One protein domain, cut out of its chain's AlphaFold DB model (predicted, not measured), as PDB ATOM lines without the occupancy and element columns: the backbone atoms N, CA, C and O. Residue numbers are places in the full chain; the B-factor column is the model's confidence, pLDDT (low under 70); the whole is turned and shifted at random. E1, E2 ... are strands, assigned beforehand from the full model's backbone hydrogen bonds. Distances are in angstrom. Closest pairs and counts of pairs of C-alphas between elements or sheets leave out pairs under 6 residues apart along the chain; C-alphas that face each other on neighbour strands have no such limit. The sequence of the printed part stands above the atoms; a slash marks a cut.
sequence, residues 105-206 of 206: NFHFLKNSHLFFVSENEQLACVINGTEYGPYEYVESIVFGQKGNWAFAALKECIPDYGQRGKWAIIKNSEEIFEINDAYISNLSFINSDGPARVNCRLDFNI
ATOM      1  N   ASN A 105      26.680 -91.858  32.481       79.94
ATOM      2  CA  ASN A 105      26.663 -91.011  33.679       79.94
ATOM      3  C   ASN A 105      28.054 -90.716  34.240       79.94
ATOM      4  O   ASN A 105      28.445 -91.122  35.332       79.94
ATOM      5  N   PHE A 106      28.827 -89.984  33.441       82.06
ATOM      6  CA  PHE A 106      30.210 -89.701  33.768       82.06
ATOM      7  C   PHE A 106      30.370 -88.474  34.661       82.06
ATOM      8  O   PHE A 106      30.197 -87.323  34.224       82.06
ATOM      9  N   HIS A 107      30.787 -88.732  35.898       84.19
ATOM     10  CA  HIS A 107      30.974 -87.728  36.930       84.19
ATOM     11  C   HIS A 107      32.439 -87.596  37.325       84.19
ATOM     12  O   HIS A 107      33.152 -88.567  37.586       84.19
ATOM     13  N   PHE A 108      32.867 -86.345  37.443       77.88
ATOM     14  CA  PHE A 108      34.166 -86.019  37.991       77.88
ATOM     15  C   PHE A 108      34.046 -85.185  39.239       77.88
ATOM     16  O   PHE A 108      33.272 -84.234  39.319       77.88
ATOM     17  N   LEU A 109      34.927 -85.504  40.169       76.94
ATOM     18  CA  LEU A 109      35.279 -84.659  41.282       76.94
ATOM     19  C   LEU A 109      36.726 -84.212  41.133       76.94
ATOM     20  O   LEU A 109      37.522 -84.826  40.425       76.94
ATOM     21  N   LYS A 110      37.095 -83.193  41.913       73.19
ATOM     22  CA  LYS A 110      38.463 -82.661  41.981       73.19
ATOM     23  C   LYS A 110      39.529 -83.768  42.024       73.19
ATOM     24  O   LYS A 110      40.508 -83.714  41.287       73.19
ATOM     25  N   ASN A 111      39.296 -84.809  42.829       75.31
ATOM     26  CA  ASN A 111      40.238 -85.918  42.995       75.31
ATOM     27  C   ASN A 111      39.704 -87.286  42.554       75.31
ATOM     28  O   ASN A 111      40.522 -88.171  42.313       75.31
ATOM     29  N   SER A 112      38.393 -87.439  42.360       81.38
ATOM     30  CA  SER A 112      37.777 -88.731  42.041       81.38
ATOM     31  C   SER A 112      37.097 -88.734  40.676       81.38
ATOM     32  O   SER A 112      36.750 -87.686  40.139       81.38
ATOM     33  N   HIS A 113      36.914 -89.914  40.105       85.44
ATOM     34  CA  HIS A 113      36.148 -90.115  38.878       85.44
ATOM     35  C   HIS A 113      35.224 -91.309  39.049       85.44
ATOM     36  O   HIS A 113      35.580 -92.267  39.740       85.44
ATOM     37  N   LEU A 114      34.052 -91.214  38.432       89.69
ATOM     38  CA  LEU A 114      33.033 -92.241  38.486       89.69
ATOM     39  C   LEU A 114      32.296 -92.338  37.162       89.69
ATOM     40  O   LEU A 114      31.952 -91.318  36.563       89.69
ATOM     41  N   PHE A 115      32.030 -93.564  36.750       90.38
ATOM     42  CA  PHE A 115      31.141 -93.871  35.641       90.38
ATOM     43  C   PHE A 115      30.388 -95.167  35.926       90.38
ATOM     44  O   PHE A 115      30.866 -96.012  36.686       90.38
ATOM     45  N   PHE A 116      29.215 -95.312  35.319       90.44
ATOM     46  CA  PHE A 116      28.506 -96.585  35.294       90.44
ATOM     47  C   PHE A 116      28.870 -97.337  34.034       90.44
ATOM     48  O   PHE A 116      28.939 -96.747  32.957       90.44
ATOM     49  N   VAL A 117      29.100 -98.629  34.183       92.62
ATOM     50  CA  VAL A 117      29.450 -99.526  33.090       92.62
ATOM     51  C   VAL A 117      28.395-100.603  32.987       92.62
ATOM     52  O   VAL A 117      27.820-100.995  34.000       92.62
ATOM     53  N   SER A 118      28.169-101.080  31.768       92.00
ATOM     54  CA  SER A 118      27.392-102.287  31.536       92.00
ATOM     55  C   SER A 118      28.232-103.321  30.798       92.00
ATOM     56  O   SER A 118      28.918-102.984  29.825       92.00
ATOM     57  N   GLU A 119      28.179-104.561  31.275       90.88
ATOM     58  CA  GLU A 119      28.736-105.732  30.599       90.88
ATOM     59  C   GLU A 119      27.810-106.932  30.836       90.88
ATOM     60  O   GLU A 119      27.446-107.219  31.976       90.88
ATOM     61  N   ASN A 120      27.404-107.618  29.761       90.44
ATOM     62  CA  ASN A 120      26.454-108.738  29.805       90.44
ATOM     63  C   ASN A 120      25.134-108.380  30.516       90.44
ATOM     64  O   ASN A 120      24.665-109.128  31.372       90.44
ATOM     65  N   GLU A 121      24.565-107.212  30.195       87.62
ATOM     66  CA  GLU A 121      23.316-106.691  30.786       87.62
ATOM     67  C   GLU A 121      23.373-106.412  32.300       87.62
ATOM     68  O   GLU A 121      22.372-106.029  32.899       87.62
ATOM     69  N   GLN A 122      24.544-106.541  32.929       89.56
ATOM     70  CA  GLN A 122      24.747-106.186  34.328       89.56
ATOM     71  C   GLN A 122      25.392-104.812  34.433       89.56
ATOM     72  O   GLN A 122      26.249-104.453  33.626       89.56
ATOM     73  N   LEU A 123      24.974-104.035  35.429       94.00
ATOM     74  CA  LEU A 123      25.512-102.711  35.704       94.00
ATOM     75  C   LEU A 123      26.544-102.775  36.826       94.00
ATOM     76  O   LEU A 123      26.361-103.443  37.840       94.00
ATOM     77  N   ALA A 124      27.625-102.026  36.673       94.69
ATOM     78  CA  ALA A 124      28.589-101.796  37.735       94.69
ATOM     79  C   ALA A 124      28.943-100.314  37.819       94.69
ATOM     80  O   ALA A 124      28.800 -99.539  36.871       94.69
ATOM     81  N   CYS A 125      29.421 -99.901  38.985       94.12
ATOM     82  CA  CYS A 125      29.943 -98.566  39.205       94.12
ATOM     83  C   CYS A 125      31.466 -98.631  39.265       94.12
ATOM     84  O   CYS A 125      32.019 -99.336  40.104       94.12
ATOM     85  N   VAL A 126      32.167 -97.884  38.414       93.00
ATOM     86  CA  VAL A 126      33.628 -97.786  38.479       93.00
ATOM     87  C   VAL A 126      34.002 -96.477  39.147       93.00
ATOM     88  O   VAL A 126      33.795 -95.405  38.584       93.00
ATOM     89  N   ILE A 127      34.598 -96.559  40.335       91.56
ATOM     90  CA  ILE A 127      35.008 -95.402  41.134       91.56
ATOM     91  C   ILE A 127      36.511 -95.455  41.333       91.56
ATOM     92  O   ILE A 127      37.051 -96.398  41.912       91.56
ATOM     93  N   ASN A 128      37.210 -94.430  40.852       89.19
ATOM     94  CA  ASN A 128      38.671 -94.349  40.917       89.19
ATOM     95  C   ASN A 128      39.395 -95.570  40.314       89.19
ATOM     96  O   ASN A 128      40.497 -95.924  40.733       89.19
ATOM     97  N   GLY A 129      38.768 -96.208  39.324       89.81
ATOM     98  CA  GLY A 129      39.263 -97.417  38.671       89.81
ATOM     99  C   GLY A 129      39.071 -98.711  39.451       89.81
ATOM    100  O   GLY A 129      39.635 -99.721  39.045       89.81
ATOM    101  N   THR A 130      38.322 -98.681  40.552       92.56
ATOM    102  CA  THR A 130      37.819 -99.883  41.223       92.56
ATOM    103  C   THR A 130      36.372-100.088  40.811       92.56
ATOM    104  O   THR A 130      35.587 -99.144  40.866       92.56
ATOM    105  N   GLU A 131      36.038-101.295  40.379       94.38
ATOM    106  CA  GLU A 131      34.686-101.676  39.984       94.38
ATOM    107  C   GLU A 131      33.897-102.199  41.190       94.38
ATOM    108  O   GLU A 131      34.435-102.936  42.017       94.38
ATOM    109  N   TYR A 132      32.632-101.794  41.290       94.88
ATOM    110  CA  TYR A 132      31.673-102.225  42.301       94.88
ATOM    111  C   TYR A 132      30.433-102.761  41.592       94.88
ATOM    112  O   TYR A 132      29.774-102.016  40.866       94.88
ATOM    113  N   GLY A 133      30.130-104.036  41.806       94.31
ATOM    114  CA  GLY A 133      29.085-104.767  41.099       94.31
ATOM    115  C   GLY A 133      29.467-106.241  40.935       94.31
ATOM    116  O   GLY A 133      30.440-106.687  41.551       94.31
ATOM    117  N   PRO A 134      28.718-107.000  40.126       95.69
ATOM    118  CA  PRO A 134      27.585-106.550  39.315       95.69
ATOM    119  C   PRO A 134      26.321-106.248  40.133       95.69
ATOM    120  O   PRO A 134      26.126-106.775  41.229       95.69
ATOM    121  N   TYR A 135      25.460-105.408  39.568       94.94
ATOM    122  CA  TYR A 135      24.138-105.038  40.061       94.94
ATOM    123  C   TYR A 135      23.142-105.041  38.897       94.94
ATOM    124  O   TYR A 135      23.527-104.898  37.738       94.94
ATOM    125  N   GLU A 136      21.855-105.159  39.196       93.25
ATOM    126  CA  GLU A 136      20.811-105.018  38.176       93.25
ATOM    127  C   GLU A 136      20.557-103.553  37.819       93.25
ATOM    128  O   GLU A 136      20.204-103.227  36.688       93.25
ATOM    129  N   TYR A 137      20.753-102.651  38.784       91.38
ATOM    130  CA  TYR A 137      20.639-101.214  38.569       91.38
ATOM    131  C   TYR A 137      21.521-100.429  39.537       91.38
ATOM    132  O   TYR A 137      21.766-100.866  40.663       91.38
ATOM    133  N   VAL A 138      21.994 -99.258  39.112       91.62
ATOM    134  CA  VAL A 138      22.768 -98.341  39.955       91.62
ATOM    135  C   VAL A 138      22.250 -96.927  39.758       91.62
ATOM    136  O   VAL A 138      22.116 -96.459  38.631       91.62
ATOM    137  N   GLU A 139      21.994 -96.220  40.854       89.31
ATOM    138  CA  GLU A 139      21.534 -94.837  40.795       89.31
ATOM    139  C   GLU A 139      21.989 -93.999  41.992       89.31
ATOM    140  O   GLU A 139      22.680 -94.463  42.906       89.31
ATOM    141  N   SER A 140      21.576 -92.729  41.982       87.31
ATOM    142  CA  SER A 140      21.687 -91.834  43.131       87.31
ATOM    143  C   SER A 140      23.115 -91.720  43.686       87.31
ATOM    144  O   SER A 140      23.349 -91.796  44.888       87.31
ATOM    145  N   ILE A 141      24.107 -91.534  42.815       87.75
ATOM    146  CA  ILE A 141      25.482 -91.279  43.255       87.75
ATOM    147  C   ILE A 141      25.545 -89.949  43.999       87.75
ATOM    148  O   ILE A 141      25.107 -88.910  43.506       87.75
ATOM    149  N   VAL A 142      26.229 -89.959  45.135       87.56
ATOM    150  CA  VAL A 142      26.572 -88.755  45.878       87.56
ATOM    151  C   VAL A 142      28.040 -88.706  46.225       87.56
ATOM    152  O   VAL A 142      28.708 -89.715  46.448       87.56
ATOM    153  N   PHE A 143      28.526 -87.478  46.346       84.12
ATOM    154  CA  PHE A 143      29.913 -87.178  46.631       84.12
ATOM    155  C   PHE A 143      30.054 -86.184  47.780       84.12
ATOM    156  O   PHE A 143      29.408 -85.138  47.802       84.12
ATOM    157  N   GLY A 144      30.937 -86.507  48.721       83.50
ATOM    158  CA  GLY A 144      31.378 -85.625  49.794       83.50
ATOM    159  C   GLY A 144      32.642 -84.844  49.419       83.50
ATOM    160  O   GLY A 144      33.376 -85.194  48.491       83.50
ATOM    161  N   GLN A 145      32.947 -83.787  50.174       77.50
ATOM    162  CA  GLN A 145      34.081 -82.893  49.876       77.50
ATOM    163  C   GLN A 145      35.448 -83.563  50.074       77.50
ATOM    164  O   GLN A 145      36.413 -83.216  49.391       77.50
ATOM    165  N   LYS A 146      35.537 -84.544  50.979       81.50
ATOM    166  CA  LYS A 146      36.771 -85.283  51.296       81.50
ATOM    167  C   LYS A 146      36.992 -86.526  50.430       81.50
ATOM    168  O   LYS A 146      37.770 -87.399  50.794       81.50
ATOM    169  N   GLY A 147      36.305 -86.621  49.292       81.50
ATOM    170  CA  GLY A 147      36.375 -87.794  48.417       81.50
ATOM    171  C   GLY A 147      35.540 -88.979  48.902       81.50
ATOM    172  O   GLY A 147      35.604 -90.036  48.284       81.50
ATOM    173  N   ASN A 148      34.739 -88.788  49.958       85.81
ATOM    174  CA  ASN A 148      33.686 -89.725  50.327       85.81
ATOM    175  C   ASN A 148      32.689 -89.854  49.175       85.81
ATOM    176  O   ASN A 148      32.380 -88.867  48.505       85.81
ATOM    177  N   TRP A 149      32.149 -91.045  48.980       89.75
ATOM    178  CA  TRP A 149      31.129 -91.299  47.972       89.75
ATOM    179  C   TRP A 149      30.136 -92.335  48.481       89.75
ATOM    180  O   TRP A 149      30.458 -93.145  49.354       89.75
ATOM    181  N   ALA A 150      28.920 -92.281  47.953       91.31
ATOM    182  CA  ALA A 150      27.935 -93.333  48.131       91.31
ATOM    183  C   ALA A 150      27.056 -93.458  46.884       91.31
ATOM    184  O   ALA A 150      26.919 -92.493  46.136       91.31
ATOM    185  N   PHE A 151      26.470 -94.628  46.668       91.94
ATOM    186  CA  PHE A 151      25.460 -94.863  45.637       91.94
ATOM    187  C   PHE A 151      24.450 -95.910  46.117       91.94
ATOM    188  O   PHE A 151      24.713 -96.647  47.073       91.94
ATOM    189  N   ALA A 152      23.294 -95.951  45.460       92.44
ATOM    190  CA  ALA A 152      22.298 -96.994  45.649       92.44
ATOM    191  C   ALA A 152      22.425 -98.022  44.520       92.44
ATOM    192  O   ALA A 152      22.567 -97.647  43.356       92.44
ATOM    193  N   ALA A 153      22.382 -99.305  44.863       94.19
ATOM    194  CA  ALA A 153      22.434-100.394  43.899       94.19
ATOM    195  C   ALA A 153      21.307-101.398  44.129       94.19
ATOM    196  O   ALA A 153      21.128-101.887  45.245       94.19
ATOM    197  N   LEU A 154      20.572-101.718  43.070       94.12
ATOM    198  CA  LEU A 154      19.581-102.781  43.052       94.12
ATOM    199  C   LEU A 154      20.311-104.108  42.835       94.12
ATOM    200  O   LEU A 154      20.900-104.338  41.779       94.12
ATOM    201  N   LYS A 155      20.306-104.964  43.857       94.75
ATOM    202  CA  LYS A 155      20.936-106.293  43.832       94.75
ATOM    203  C   LYS A 155      20.033-107.337  43.186       94.75
ATOM    204  O   LYS A 155      20.545-108.259  42.572       94.75
ATOM    205  N   GLU A 156      18.726-107.192  43.378       93.81
ATOM    206  CA  GLU A 156      17.715-108.122  42.879       93.81
ATOM    207  C   GLU A 156      16.394-107.372  42.687       93.81
ATOM    208  O   GLU A 156      15.855-106.798  43.640       93.81
ATOM    209  N   CYS A 157      15.889-107.348  41.460       90.56
ATOM    210  CA  CYS A 157      14.583-106.819  41.103       90.56
ATOM    211  C   CYS A 157      13.485-107.814  41.476       90.56
ATOM    212  O   CYS A 157      13.610-109.021  41.277       90.56
ATOM    213  N   ILE A 158      12.365-107.295  41.977       87.94
ATOM    214  CA  ILE A 158      11.131-108.067  42.070       87.94
ATOM    215  C   ILE A 158      10.479-108.043  40.681       87.94
ATOM    216  O   ILE A 158      10.133-106.955  40.202       87.94
ATOM    217  N   PRO A 159      10.261-109.211  40.045       85.81
ATOM    218  CA  PRO A 159       9.587-109.288  38.753       85.81
ATOM    219  C   PRO A 159       8.274-108.491  38.747       85.81
ATOM    220  O   PRO A 159       7.576-108.435  39.754       85.81
ATOM    221  N   ASP A 160       7.954-107.868  37.613       84.69
ATOM    222  CA  ASP A 160       6.740-107.068  37.371       84.69
ATOM    223  C   ASP A 160       6.661-105.687  38.058       84.69
ATOM    224  O   ASP A 160       5.788-104.890  37.704       84.69
ATOM    225  N   TYR A 161       7.586-105.337  38.963       75.94
ATOM    226  CA  TYR A 161       7.553-104.058  39.699       75.94
ATOM    227  C   TYR A 161       8.647-103.047  39.301       75.94
ATOM    228  O   TYR A 161       8.888-102.070  40.016       75.94
ATOM    229  N   GLY A 162       9.282-103.222  38.139       82.50
ATOM    230  CA  GLY A 162      10.266-102.269  37.614       82.50
ATOM    231  C   GLY A 162      11.518-102.191  38.492       82.50
ATOM    232  O   GLY A 162      12.128-103.203  38.770       82.50
ATOM    233  N   GLN A 163      11.929-101.006  38.947       82.75
ATOM    234  CA  GLN A 163      13.139-100.831  39.779       82.75
ATOM    235  C   GLN A 163      12.892-101.086  41.283       82.75
ATOM    236  O   GLN A 163      13.583-100.544  42.149       82.75
ATOM    237  N   ARG A 164      11.874-101.881  41.624       87.44
ATOM    238  CA  ARG A 164      11.552-102.237  43.007       87.44
ATOM    239  C   ARG A 164      12.227-103.553  43.370       87.44
ATOM    240  O   ARG A 164      12.146-104.517  42.619       87.44
ATOM    241  N   GLY A 165      12.856-103.612  44.537       91.94
ATOM    242  CA  GLY A 165      13.445-104.858  45.007       91.94
ATOM    243  C   GLY A 165      14.420-104.686  46.149       91.94
ATOM    244  O   GLY A 165      14.185-103.893  47.067       91.94
ATOM    245  N   LYS A 166      15.484-105.481  46.114       93.94
ATOM    246  CA  LYS A 166      16.518-105.529  47.135       93.94
ATOM    247  C   LYS A 166      17.624-104.534  46.814       93.94
ATOM    248  O   LYS A 166      18.458-104.767  45.941       93.94
ATOM    249  N   TRP A 167      17.647-103.435  47.549       93.69
ATOM    250  CA  TRP A 167      18.619-102.366  47.382       93.69
ATOM    251  C   TRP A 167      19.719-102.423  48.434       93.69
ATOM    252  O   TRP A 167      19.454-102.663  49.610       93.69
ATOM    253  N   ALA A 168      20.943-102.110  48.026       93.56
ATOM    254  CA  ALA A 168      22.067-101.841  48.907       93.56
ATOM    255  C   ALA A 168      22.529-100.391  48.776       93.56
ATOM    256  O   ALA A 168      22.523 -99.804  47.692       93.56
ATOM    257  N   ILE A 169      22.977 -99.826  49.893       92.56
ATOM    258  CA  ILE A 169      23.691 -98.552  49.917       92.56
ATOM    259  C   ILE A 169      25.166 -98.852  50.082       92.56
ATOM    260  O   ILE A 169      25.600 -99.329  51.134       92.56
ATOM    261  N   ILE A 170      25.932 -98.543  49.044       93.50
ATOM    262  CA  ILE A 170      27.379 -98.711  49.046       93.50
ATOM    263  C   ILE A 170      28.002 -97.359  49.362       93.50
ATOM    264  O   ILE A 170      27.715 -96.367  48.693       93.50
ATOM    265  N   LYS A 171      28.857 -97.303  50.379       91.38
ATOM    266  CA  LYS A 171      29.579 -96.098  50.790       91.38
ATOM    267  C   LYS A 171      31.045 -96.439  50.991       91.38
ATOM    268  O   LYS A 171      31.359 -97.282  51.819       91.38
ATOM    269  N   ASN A 172      31.939 -95.736  50.294       91.31
ATOM    270  CA  ASN A 172      33.389 -95.918  50.431       91.31
ATOM    271  C   ASN A 172      33.817 -97.401  50.421       91.31
ATOM    272  O   ASN A 172      34.605 -97.820  51.263       91.31
ATOM    273  N   SER A 173      33.279 -98.173  49.476       92.69
ATOM    274  CA  SER A 173      33.549 -99.606  49.276       92.69
ATOM    275  C   SER A 173      32.868-100.566  50.253       92.69
ATOM    276  O   SER A 173      33.059-101.771  50.127       92.69
ATOM    277  N   GLU A 174      32.050-100.071  51.180       93.12
ATOM    278  CA  GLU A 174      31.325-100.893  52.150       93.12
ATOM    279  C   GLU A 174      29.816-100.848  51.889       93.12
ATOM    280  O   GLU A 174      29.244 -99.780  51.657       93.12
ATOM    281  N   GLU A 175      29.154-102.004  51.952       92.94
ATOM    282  CA  GLU A 175      27.694-102.076  52.031       92.94
ATOM    283  C   GLU A 175      27.273-101.695  53.453       92.94
ATOM    284  O   GLU A 175      27.555-102.416  54.409       92.94
ATOM    285  N   ILE A 176      26.641-100.530  53.605       91.44
ATOM    286  CA  ILE A 176      26.299 -99.983  54.928       91.44
ATOM    287  C   ILE A 176      24.838-100.211  55.310       91.44
ATOM    288  O   ILE A 176      24.480-100.055  56.478       91.44
ATOM    289  N   PHE A 177      23.983-100.515  54.335       89.25
ATOM    290  CA  PHE A 177      22.561-100.722  54.562       89.25
ATOM    291  C   PHE A 177      21.932-101.523  53.427       89.25
ATOM    292  O   PHE A 177      22.309-101.351  52.268       89.25
ATOM    293  N   GLU A 178      20.940-102.335  53.773       91.25
ATOM    294  CA  GLU A 178      20.143-103.129  52.845       91.25
ATOM    295  C   GLU A 178      18.660-102.814  53.066       91.25
ATOM    296  O   GLU A 178      18.196-102.730  54.206       91.25
ATOM    297  N   ILE A 179      17.922-102.611  51.977       88.88
ATOM    298  CA  ILE A 179      16.501-102.271  51.987       88.88
ATOM    299  C   ILE A 179      15.775-103.254  51.083       88.88
ATOM    300  O   ILE A 179      16.090-103.365  49.901       88.88
ATOM    301  N   ASN A 180      14.784-103.944  51.634       90.00
ATOM    302  CA  ASN A 180      13.955-104.880  50.886       90.00
ATOM    303  C   ASN A 180      12.659-104.207  50.427       90.00
ATOM    304  O   ASN A 180      12.109-103.369  51.141       90.00
ATOM    305  N   ASP A 181      12.175-104.621  49.257       87.25
ATOM    306  CA  ASP A 181      10.890-104.212  48.681       87.25
ATOM    307  C   ASP A 181      10.701-102.683  48.559       87.25
ATOM    308  O   ASP A 181       9.630-102.125  48.825       87.25
ATOM    309  N   ALA A 182      11.771-101.989  48.158       85.06
ATOM    310  CA  ALA A 182      11.799-100.533  48.043       85.06
ATOM    311  C   ALA A 182      12.172-100.052  46.639       85.06
ATOM    312  O   ALA A 182      12.707-100.802  45.824       85.06
ATOM    313  N   TYR A 183      11.907 -98.768  46.398       83.75
ATOM    314  CA  TYR A 183      12.410 -97.991  45.272       83.75
ATOM    315  C   TYR A 183      13.186 -96.782  45.822       83.75
ATOM    316  O   TYR A 183      12.686 -96.063  46.693       83.75
ATOM    317  N   ILE A 184      14.426 -96.564  45.372       80.75
ATOM    318  CA  ILE A 184      15.291 -95.502  45.912       80.75
ATOM    319  C   ILE A 184      15.431 -94.369  44.904       80.75
ATOM    320  O   ILE A 184      16.415 -94.271  44.195       80.75
ATOM    321  N   SER A 185      14.499 -93.421  44.932       77.38
ATOM    322  CA  SER A 185      14.529 -92.282  44.006       77.38
ATOM    323  C   SER A 185      15.640 -91.252  44.261       77.38
ATOM    324  O   SER A 185      15.846 -90.367  43.431       77.38
ATOM    325  N   ASN A 186      16.251 -91.230  45.458       78.19
ATOM    326  CA  ASN A 186      17.263 -90.222  45.799       78.19
ATOM    327  C   ASN A 186      18.164 -90.621  46.989       78.19
ATOM    328  O   ASN A 186      17.697 -91.064  48.042       78.19
ATOM    329  N   LEU A 187      19.462 -90.342  46.872       79.12
ATOM    330  CA  LEU A 187      20.460 -90.418  47.943       79.12
ATOM    331  C   LEU A 187      21.069 -89.024  48.131       79.12
ATOM    332  O   LEU A 187      21.315 -88.308  47.167       79.12
ATOM    333  N   SER A 188      21.337 -88.617  49.373       75.75
ATOM    334  CA  SER A 188      21.951 -87.314  49.675       75.75
ATOM    335  C   SER A 188      22.904 -87.412  50.868       75.75
ATOM    336  O   SER A 188      22.752 -88.266  51.734       75.75
ATOM    337  N   PHE A 189      23.902 -86.537  50.969       65.88
ATOM    338  CA  PHE A 189      24.660 -86.372  52.217       65.88
ATOM    339  C   PHE A 189      24.030 -85.256  53.061       65.88
ATOM    340  O   PHE A 189      23.652 -84.224  52.516       65.88
ATOM    341  N   ILE A 190      23.948 -85.425  54.391       61.41
ATOM    342  CA  ILE A 190      23.435 -84.370  55.299       61.41
ATOM    343  C   ILE A 190      24.380 -83.169  55.321       61.41
ATOM    344  O   ILE A 190      23.949 -82.026  55.321       61.41
ATOM    345  N   ASN A 191      25.677 -83.466  55.367       61.12
ATOM    346  CA  ASN A 191      26.788 -82.527  55.382       61.12
ATOM    347  C   ASN A 191      27.884 -83.121  54.495       61.12
ATOM    348  O   ASN A 191      27.950 -84.341  54.354       61.12
ATOM    349  N   SER A 192      28.786 -82.294  53.962       59.38
ATOM    350  CA  SER A 192      29.866 -82.736  53.063       59.38
ATOM    351  C   SER A 192      30.763 -83.854  53.618       59.38
ATOM    352  O   SER A 192      31.402 -84.558  52.834       59.38
ATOM    353  N   ASP A 193      30.764 -84.020  54.944       61.19
ATOM    354  CA  ASP A 193      31.498 -85.039  55.702       61.19
ATOM    355  C   ASP A 193      30.597 -85.908  56.605       61.19
ATOM    356  O   ASP A 193      31.092 -86.734  57.371       61.19
ATOM    357  N   GLY A 194      29.279 -85.699  56.568       61.41
ATOM    358  CA  GLY A 194      28.325 -86.401  57.424       61.41
ATOM    359  C   GLY A 194      28.011 -87.823  56.943       61.41
ATOM    360  O   GLY A 194      28.444 -88.238  55.864       61.41
ATOM    361  N   PRO A 195      27.227 -88.597  57.714       60.56
ATOM    362  CA  PRO A 195      26.669 -89.844  57.208       60.56
ATOM    363  C   PRO A 195      25.819 -89.573  55.956       60.56
ATOM    364  O   PRO A 195      25.160 -88.531  55.848       60.56
ATOM    365  N   ALA A 196      25.849 -90.506  55.001       59.50
ATOM    366  CA  ALA A 196      24.909 -90.494  53.887       59.50
ATOM    367  C   ALA A 196      23.491 -90.640  54.457       59.50
ATOM    368  O   ALA A 196      23.257 -91.500  55.307       59.50
ATOM    369  N   ARG A 197      22.561 -89.789  54.020       64.56
ATOM    370  CA  ARG A 197      21.124 -89.981  54.218       64.56
ATOM    371  C   ARG A 197      20.525 -90.526  52.941       64.56
ATOM    372  O   ARG A 197      20.552 -89.888  51.891       64.56
ATOM    373  N   VAL A 198      19.904 -91.679  53.068       59.47
ATOM    374  CA  VAL A 198      19.046 -92.207  52.023       59.47
ATOM    375  C   VAL A 198      17.672 -91.594  52.226       59.47
ATOM    376  O   VAL A 198      17.069 -91.773  53.282       59.47
ATOM    377  N   ASN A 199      17.193 -90.840  51.240       63.41
ATOM    378  CA  ASN A 199      15.794 -90.442  51.201       63.41
ATOM    379  C   ASN A 199      15.071 -91.490  50.362       63.41
ATOM    380  O   ASN A 199      14.894 -91.333  49.156       63.41
ATOM    381  N   CYS A 200      14.695 -92.593  51.000       57.28
ATOM    382  CA  CYS A 200      13.893 -93.614  50.348       57.28
ATOM    383  C   CYS A 200      12.458 -93.117  50.235       57.28
ATOM    384  O   CYS A 200      11.845 -92.749  51.242       57.28
ATOM    385  N   ARG A 201      11.897 -93.162  49.031       56.38
ATOM    386  CA  ARG A 201      10.452 -93.122  48.877       56.38
ATOM    387  C   ARG A 201       9.947 -94.554  49.014       56.38
ATOM    388  O   ARG A 201      10.018 -95.341  48.080       56.38
ATOM    389  N   LEU A 202       9.487 -94.906  50.212       54.47
ATOM    390  CA  LEU A 202       8.764 -96.156  50.414       54.47
ATOM    391  C   LEU A 202       7.344 -95.947  49.892       54.47
ATOM    392  O   LEU A 202       6.475 -95.453  50.609       54.47
ATOM    393  N   ASP A 203       7.132 -96.267  48.619       55.00
ATOM    394  CA  ASP A 203       5.786 -96.359  48.066       55.00
ATOM    395  C   ASP A 203       5.142 -97.644  48.607       55.00
ATOM    396  O   ASP A 203       5.270 -98.736  48.046       55.00
ATOM    397  N   PHE A 204       4.476 -97.515  49.757       45.44
ATOM    398  CA  PHE A 204       3.552 -98.533  50.230       45.44
ATOM    399  C   PHE A 204       2.337 -98.500  49.301       45.44
ATOM    400  O   PHE A 204       1.548 -97.555  49.344       45.44
ATOM    401  N   ASN A 205       2.196 -99.512  48.447       47.06
ATOM    402  CA  ASN A 205       0.905 -99.796  47.832       47.06
ATOM    403  C   ASN A 205      -0.013-100.263  48.972       47.06
ATOM    404  O   ASN A 205       0.123-101.394  49.434       47.06
ATOM    405  N   ILE A 206      -0.846 -99.353  49.490       37.91
ATOM    406  CA  ILE A 206      -1.931 -99.663  50.437       37.91
ATOM    407  C   ILE A 206      -3.131-100.165  49.639       37.91
ATOM    408  O   ILE A 206      -3.462 -99.501  48.629       37.91
TER     409      ILE A 206
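This is residues 105 to 206 of the 206 residues of an uncharacterized protein of bacterium (Candidatus Howlettbacteria) CG23_combo_of_CG06-09_8_20_14_all_37_9 (UniProt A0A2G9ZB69). Two twisted antiparallel sheets of four strands, E1 to E4 and E5 to E8, lie partly face to face as a sandwich, with their strands running nearly along the same line. A short hairpin, E9 and E10, sits on the side of the second sheet away from the first, beside E5, and the chain ends in a stretch without a named element, residues 199 to 206. The sheets overlap mainly through E2, E3 and E4 on the one side and E5 and E6 on the other, while E7 and E8 stay away from the first sheet. The printed part has 102 residues with ten named strands, E1 to E10 in order along the chain, and no named helix; its class is all strand, and the sheets run E1 E2 E3 E4, E5 E6 E7 E8 and E9 E10. The whole is compact, with a radius of gyration of the C-alphas of 13.5 A and spans of 43 by 34 by 20 A.

E1 is residues 105 to 108, and C-alpha 105 stands at (26.663, -91.011, 33.679). E2, residues 113 to 119, is 19.2 A long from first to last C-alpha. E3 is residues 122 to 127, 16.4 A, and E4 is residues 130 to 135, 14.7 A. E5, residues 137 to 143, is 18.7 A long and begins with C-alpha 137 at (20.639, -101.214, 38.569). E6 is residues 149 to 157, 23.7 A; E7 is residues 165 to 171, 19.2 A; E8 is residues 174 to 182, 20.0 A. The last two strands have three residues each: E9 is residues 187 to 189 and E10 is residues 196 to 198, ending with C-alpha 198 at (19.046, -92.207, 52.023).

E1 to E4 form a meander, each strand the antiparallel neighbour of the one before, with E1 and E4 as edge strands. E1 and E2 are a hairpin, with N 107 and O 114 2.9 A apart, within hydrogen-bond range. The pairing of E2 is staggered: residues 113 to 114 pair with E1 and residues 114 to 119 with E3. Across E2 and E3, N 117 and O 124 are 2.9 A apart; across E3 and E4, N 125 and O 132 are 2.9 A apart. The chain changes sheet at the tight link from E4 to E5, which meet only through their link. E5 to E8 form a second meander: N 139 and O 152 are 2.9 A apart across E5 and E6, N 153 and O 168 2.9 A across E6 and E7, and N 167 and O 179 2.8 A across E7 and E8. The two sheets make a sandwich, two sheets face to face, with best planes 7 degrees apart. The closest C-alphas of E4 and E6 are those of Tyr 135 and Lys 155, 5.1 A apart, and those of E3 and E5 are Leu 123 and Tyr 137, 5.8 A. E9 and E10 are an antiparallel hairpin, with N 188 and O 197 2.9 A apart. The closest C-alphas of E5 and E9 are those of Ser 140 and Leu 187, 5.2 A apart; E8 and E9 are apart.

The two C-alphas farthest apart, those of Asn 111 and Ile 206, the chain's last residue, are 45.0 A apart. The printed part has no cut and no long link; the links from E6 to E7 and from E9 to E10 are short, and the others are tight. The mean pLDDT of the printed part is 82.7, and residues 189 to 206 are under 70.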